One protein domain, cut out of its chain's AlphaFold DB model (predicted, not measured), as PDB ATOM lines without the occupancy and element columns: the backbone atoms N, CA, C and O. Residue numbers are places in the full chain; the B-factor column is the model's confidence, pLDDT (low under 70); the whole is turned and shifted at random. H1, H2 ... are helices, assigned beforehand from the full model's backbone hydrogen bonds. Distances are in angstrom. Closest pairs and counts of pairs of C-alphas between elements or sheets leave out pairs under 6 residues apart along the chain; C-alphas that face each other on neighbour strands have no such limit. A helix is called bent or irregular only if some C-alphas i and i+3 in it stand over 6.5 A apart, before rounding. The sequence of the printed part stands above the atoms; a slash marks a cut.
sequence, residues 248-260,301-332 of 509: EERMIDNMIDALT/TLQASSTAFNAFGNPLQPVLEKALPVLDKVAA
ATOM      1  N   GLU A 248     -22.257   3.112  -8.990       91.75
ATOM      2  CA  GLU A 248     -22.869   1.781  -8.965       91.75
ATOM      3  C   GLU A 248     -22.807   1.163  -7.566       91.75
ATOM      4  O   GLU A 248     -23.818   0.664  -7.083       91.75
ATOM      5  N   GLU A 249     -21.675   1.279  -6.867       92.62
ATOM      6  CA  GLU A 249     -21.542   0.820  -5.475       92.62
ATOM      7  C   GLU A 249     -22.578   1.491  -4.568       92.62
ATOM      8  O   GLU A 249     -23.378   0.806  -3.939       92.62
ATOM      9  N   ARG A 250     -22.678   2.827  -4.603       94.50
ATOM     10  CA  ARG A 250     -23.695   3.569  -3.834       94.50
ATOM     11  C   ARG A 250     -25.121   3.171  -4.199       94.50
ATOM     12  O   ARG A 250     -26.029   3.277  -3.378       94.50
ATOM     13  N   MET A 251     -25.359   2.805  -5.452       93.25
ATOM     14  CA  MET A 251     -26.675   2.370  -5.900       93.25
ATOM     15  C   MET A 251     -27.049   1.020  -5.281       93.25
ATOM     16  O   MET A 251     -28.180   0.860  -4.822       93.25
ATOM     17  N   ILE A 252     -26.094   0.091  -5.225       94.75
ATOM     18  CA  ILE A 252     -26.252  -1.199  -4.555       94.75
ATOM     19  C   ILE A 252     -26.344  -1.023  -3.035       94.75
ATOM     20  O   ILE A 252     -27.217  -1.637  -2.433       94.75
ATOM     21  N   ASP A 253     -25.560  -0.132  -2.424       95.75
ATOM     22  CA  ASP A 253     -25.659   0.185  -0.992       95.75
ATOM     23  C   ASP A 253     -27.067   0.668  -0.625       95.75
ATOM     24  O   ASP A 253     -27.709   0.113   0.262       95.75
ATOM     25  N   ASN A 254     -27.612   1.625  -1.386       95.00
ATOM     26  CA  ASN A 254     -28.984   2.100  -1.180       95.00
ATOM     27  C   ASN A 254     -30.027   0.979  -1.350       95.00
ATOM     28  O   ASN A 254     -31.075   1.009  -0.706       95.00
ATOM     29  N   MET A 255     -29.775   0.009  -2.237       95.50
ATOM     30  CA  MET A 255     -30.642  -1.159  -2.413       95.50
ATOM     31  C   MET A 255     -30.552  -2.104  -1.211       95.50
ATOM     32  O   MET A 255     -31.585  -2.582  -0.746       95.50
ATOM     33  N   ILE A 256     -29.346  -2.351  -0.695       95.69
ATOM     34  CA  ILE A 256     -29.120  -3.156   0.510       95.69
ATOM     35  C   ILE A 256     -29.821  -2.502   1.700       95.69
ATOM     36  O   ILE A 256     -30.594  -3.175   2.378       95.69
ATOM     37  N   ASP A 257     -29.650  -1.197   1.909       94.50
ATOM     38  CA  ASP A 257     -30.305  -0.457   2.992       94.50
ATOM     39  C   ASP A 257     -31.835  -0.511   2.886       94.50
ATOM     40  O   ASP A 257     -32.530  -0.680   3.887       94.50
ATOM     41  N   ALA A 258     -32.379  -0.413   1.667       93.38
ATOM     42  CA  ALA A 258     -33.820  -0.466   1.432       93.38
ATOM     43  C   ALA A 258     -34.432  -1.865   1.649       93.38
ATOM     44  O   ALA A 258     -35.619  -1.962   1.964       93.38
ATOM     45  N   LEU A 259     -33.653  -2.935   1.451       91.81
ATOM     46  CA  LEU A 259     -34.111  -4.328   1.556       91.81
ATOM     47  C   LEU A 259     -33.695  -5.023   2.857       91.81
ATOM     48  O   LEU A 259     -34.180  -6.120   3.140       91.81
ATOM     49  N   THR A 260     -32.808  -4.417   3.642       91.12
ATOM     50  CA  THR A 260     -32.396  -4.952   4.938       91.12
ATOM     51  C   THR A 260     -33.552  -4.843   5.923       91.12
ATOM     52  O   THR A 260     -34.165  -3.789   6.089       91.12
ATOM     53  N   THR A 301     -51.722 -18.162   6.642       75.56
ATOM     54  CA  THR A 301     -50.570 -18.029   7.549       75.56
ATOM     55  C   THR A 301     -49.252 -18.410   6.883       75.56
ATOM     56  O   THR A 301     -48.247 -17.744   7.098       75.56
ATOM     57  N   LEU A 302     -49.256 -19.444   6.036       77.69
ATOM     58  CA  LEU A 302     -48.082 -19.841   5.263       77.69
ATOM     59  C   LEU A 302     -47.844 -18.936   4.065       77.69
ATOM     60  O   LEU A 302     -46.693 -18.710   3.730       77.69
ATOM     61  N   GLN A 303     -48.889 -18.416   3.419       76.44
ATOM     62  CA  GLN A 303     -48.724 -17.437   2.342       76.44
ATOM     63  C   GLN A 303     -47.973 -16.203   2.859       76.44
ATOM     64  O   GLN A 303     -46.986 -15.801   2.246       76.44
ATOM     65  N   ALA A 304     -48.370 -15.701   4.033       74.19
ATOM     66  CA  ALA A 304     -47.737 -14.571   4.707       74.19
ATOM     67  C   ALA A 304     -46.287 -14.833   5.156       74.19
ATOM     68  O   ALA A 304     -45.492 -13.904   5.175       74.19
ATOM     69  N   SER A 305     -45.921 -16.074   5.499       72.12
ATOM     70  CA  SER A 305     -44.544 -16.431   5.890       72.12
ATOM     71  C   SER A 305     -43.701 -17.028   4.754       72.12
ATOM     72  O   SER A 305     -42.534 -17.354   4.957       72.12
ATOM     73  N   SER A 306     -44.288 -17.275   3.581       68.81
ATOM     74  CA  SER A 306     -43.603 -17.915   2.451       68.81
ATOM     75  C   SER A 306     -42.771 -16.924   1.637       68.81
ATOM     76  O   SER A 306     -42.854 -15.710   1.811       68.81
ATOM     77  N   THR A 307     -42.022 -17.448   0.663       69.00
ATOM     78  CA  THR A 307     -41.249 -16.662  -0.314       69.00
ATOM     79  C   THR A 307     -42.114 -15.828  -1.266       69.00
ATOM     80  O   THR A 307     -41.585 -15.138  -2.133       69.00
ATOM     81  N   ALA A 308     -43.443 -15.881  -1.146       74.12
ATOM     82  CA  ALA A 308     -44.344 -14.960  -1.823       74.12
ATOM     83  C   ALA A 308     -44.343 -13.611  -1.082       74.12
ATOM     84  O   ALA A 308     -45.302 -13.258  -0.402       74.12
ATOM     85  N   PHE A 309     -43.246 -12.862  -1.203       80.12
ATOM     86  CA  PHE A 309     -43.018 -11.638  -0.429       80.12
ATOM     87  C   PHE A 309     -44.040 -10.519  -0.694       80.12
ATOM     88  O   PHE A 309     -44.271  -9.682   0.171       80.12
ATOM     89  N   ASN A 310     -44.709 -10.558  -1.851       77.44
ATOM     90  CA  ASN A 310     -45.785  -9.632  -2.221       77.44
ATOM     91  C   ASN A 310     -47.189 -10.132  -1.829       77.44
ATOM     92  O   ASN A 310     -48.185  -9.517  -2.205       77.44
ATOM     93  N   ALA A 311     -47.303 -11.275  -1.146       77.44
ATOM     94  CA  ALA A 311     -48.596 -11.793  -0.716       77.44
ATOM     95  C   ALA A 311     -49.202 -10.912   0.384       77.44
ATOM     96  O   ALA A 311     -48.501 -10.440   1.278       77.44
ATOM     97  N   PHE A 312     -50.526 -10.748   0.345       75.94
ATOM     98  CA  PHE A 312     -51.250  -9.976   1.350       75.94
ATOM     99  C   PHE A 312     -51.015 -10.543   2.757       75.94
ATOM    100  O   PHE A 312     -51.221 -11.733   3.003       75.94
ATOM    101  N   GLY A 313     -50.603  -9.676   3.681       77.06
ATOM    102  CA  GLY A 313     -50.289 -10.051   5.062       77.06
ATOM    103  C   GLY A 313     -48.847 -10.516   5.282       77.06
ATOM    104  O   GLY A 313     -48.492 -10.804   6.423       77.06
ATOM    105  N   ASN A 314     -48.010 -10.563   4.239       82.94
ATOM    106  CA  ASN A 314     -46.574 -10.773   4.400       82.94
ATOM    107  C   ASN A 314     -45.924  -9.502   4.984       82.94
ATOM    108  O   ASN A 314     -46.126  -8.415   4.433       82.94
ATOM    109  N   PRO A 315     -45.131  -9.596   6.067       82.88
ATOM    110  CA  PRO A 315     -44.495  -8.427   6.673       82.88
ATOM    111  C   PRO A 315     -43.487  -7.728   5.742       82.88
ATOM    112  O   PRO A 315     -43.184  -6.554   5.948       82.88
ATOM    113  N   LEU A 316     -43.008  -8.408   4.693       86.25
ATOM    114  CA  LEU A 316     -42.104  -7.836   3.695       86.25
ATOM    115  C   LEU A 316     -42.799  -7.042   2.593       86.25
ATOM    116  O   LEU A 316     -42.135  -6.243   1.936       86.25
ATOM    117  N   GLN A 317     -44.107  -7.211   2.396       87.69
ATOM    118  CA  GLN A 317     -44.847  -6.476   1.371       87.69
ATOM    119  C   GLN A 317     -44.611  -4.950   1.454       87.69
ATOM    120  O   GLN A 317     -44.175  -4.370   0.457       87.69
ATOM    121  N   PRO A 318     -44.796  -4.274   2.610       87.94
ATOM    122  CA  PRO A 318     -44.566  -2.831   2.701       87.94
ATOM    123  C   PRO A 318     -43.090  -2.437   2.542       87.94
ATOM    124  O   PRO A 318     -42.801  -1.302   2.171       87.94
ATOM    125  N   VAL A 319     -42.152  -3.339   2.849       88.19
ATOM    126  CA  VAL A 319     -40.713  -3.097   2.656       88.19
ATOM    127  C   VAL A 319     -40.396  -3.095   1.164       88.19
ATOM    128  O   VAL A 319     -39.778  -2.158   0.666       88.19
ATOM    129  N   LEU A 320     -40.904  -4.087   0.429       88.81
ATOM    130  CA  LEU A 320     -40.720  -4.180  -1.016       88.81
ATOM    131  C   LEU A 320     -41.376  -3.016  -1.750       88.81
ATOM    132  O   LEU A 320     -40.728  -2.415  -2.599       88.81
ATOM    133  N   GLU A 321     -42.602  -2.635  -1.383       90.56
ATOM    134  CA  GLU A 321     -43.291  -1.475  -1.968       90.56
ATOM    135  C   GLU A 321     -42.485  -0.175  -1.800       90.56
ATOM    136  O   GLU A 321     -42.420   0.639  -2.722       90.56
ATOM    137  N   LYS A 322     -41.813   0.007  -0.655       90.94
ATOM    138  CA  LYS A 322     -40.906   1.143  -0.421       90.94
ATOM    139  C   LYS A 322     -39.599   1.040  -1.210       90.94
ATOM    140  O   LYS A 322     -39.044   2.074  -1.579       90.94
ATOM    141  N   ALA A 323     -39.110  -0.174  -1.459       93.81
ATOM    142  CA  ALA A 323     -37.865  -0.432  -2.179       93.81
ATOM    143  C   ALA A 323     -38.017  -0.401  -3.712       93.81
ATOM    144  O   ALA A 323     -37.023  -0.180  -4.402       93.81
ATOM    145  N   LEU A 324     -39.236  -0.550  -4.254       93.44
ATOM    146  CA  LEU A 324     -39.540  -0.482  -5.696       93.44
ATOM    147  C   LEU A 324     -38.808   0.643  -6.455       93.44
ATOM    148  O   LEU A 324     -38.112   0.334  -7.417       93.44
ATOM    149  N   PRO A 325     -38.855   1.926  -6.037       94.94
ATOM    150  CA  PRO A 325     -38.175   2.994  -6.773       94.94
ATOM    151  C   PRO A 325     -36.646   2.872  -6.769       94.94
ATOM    152  O   PRO A 325     -35.988   3.441  -7.638       94.94
ATOM    153  N   VAL A 326     -36.055   2.189  -5.784       94.62
ATOM    154  CA  VAL A 326     -34.612   1.901  -5.760       94.62
ATOM    155  C   VAL A 326     -34.307   0.748  -6.713       94.62
ATOM    156  O   VAL A 326     -33.391   0.862  -7.524       94.62
ATOM    157  N   LEU A 327     -35.124  -0.309  -6.679       93.50
ATOM    158  CA  LEU A 327     -35.026  -1.458  -7.581       93.50
ATOM    159  C   LEU A 327     -35.163  -1.060  -9.052       93.50
ATOM    160  O   LEU A 327     -34.351  -1.487  -9.868       93.50
ATOM    161  N   ASP A 328     -36.120  -0.194  -9.386       94.44
ATOM    162  CA  ASP A 328     -36.326   0.290 -10.755       94.44
ATOM    163  C   ASP A 328     -35.104   1.055 -11.273       94.44
ATOM    164  O   ASP A 328     -34.701   0.904 -12.429       94.44
ATOM    165  N   LYS A 329     -34.465   1.854 -10.410       93.62
ATOM    166  CA  LYS A 329     -33.226   2.550 -10.767       93.62
ATOM    167  C   LYS A 329     -32.098   1.549 -11.014       93.62
ATOM    168  O   LYS A 329     -31.394   1.692 -12.009       93.62
ATOM    169  N   VAL A 330     -31.922   0.558 -10.133       93.81
ATOM    170  CA  VAL A 330     -30.886  -0.484 -10.272       93.81
ATOM    171  C   VAL A 330     -31.097  -1.261 -11.572       93.81
ATOM    172  O   VAL A 330     -30.167  -1.405 -12.358       93.81
ATOM    173  N   ALA A 331     -32.328  -1.688 -11.853       92.94
ATOM    174  CA  ALA A 331     -32.673  -2.404 -13.079       92.94
ATOM    175  C   ALA A 331     -32.397  -1.573 -14.344       92.94
ATOM    176  O   ALA A 331     -31.942  -2.111 -15.352       92.94
ATOM    177  N   ALA A 332     -32.628  -0.257 -14.292       92.75
ATOM    178  CA  ALA A 332     -32.297   0.643 -15.394       92.75
ATOM    179  C   ALA A 332     -30.780   0.834 -15.585       92.75
ATOM    180  O   ALA A 332     -30.335   1.024 -16.716       92.75
TER     181      ALA A 332
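This is residues 248 to 260 and 301 to 332 of the 509 residues of the protein "Ku70/Ku80 beta-barrel domain/Ku C terminal domain like, putative" of Angomonas deanei (UniProt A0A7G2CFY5). A kinked helix, H3, lies side by side with a shorter one, H1, running opposite ways; beyond the first residues of H3, a loop and the short helix H2 make the rest of the length. The 45 printed residues hold three named helices, in the order H1, H2, H3, and no named strand: all helix. The whole is loose, with a radius of gyration of the C-alphas of 12.0 A, and spans 38 by 17 by 14 A.

Start at H3, residues 317 to 332, which has a kink of 48 degrees near residue 325 and is irregular: C-alphas 322 and 325 are 7.2 A apart. It touches H1, residues 248 to 259, at a shallow tilt of 13 degrees; their closest C-alphas, of Ala 323 and Ala 258, are 5.4 A apart. H2, residues 301 to 305, is apart from both. In H1 and H2 every O i to N i+4 pair is within hydrogen-bond range; in H3, 9 of 12.

Find C-alpha 317 at (-44.847, -6.476, 1.371); H3 runs 22.1 A to C-alpha 332. H1 runs 16.6 A from C-alpha 248 at (-22.869, 1.781, -8.965), and H2 6.5 A.

Residues 261 to 300 are not printed; C-alphas 260 and 301 are 22.5 A apart. H2 to H3 is a long link. Residues 306 to 307 have pLDDT under 70.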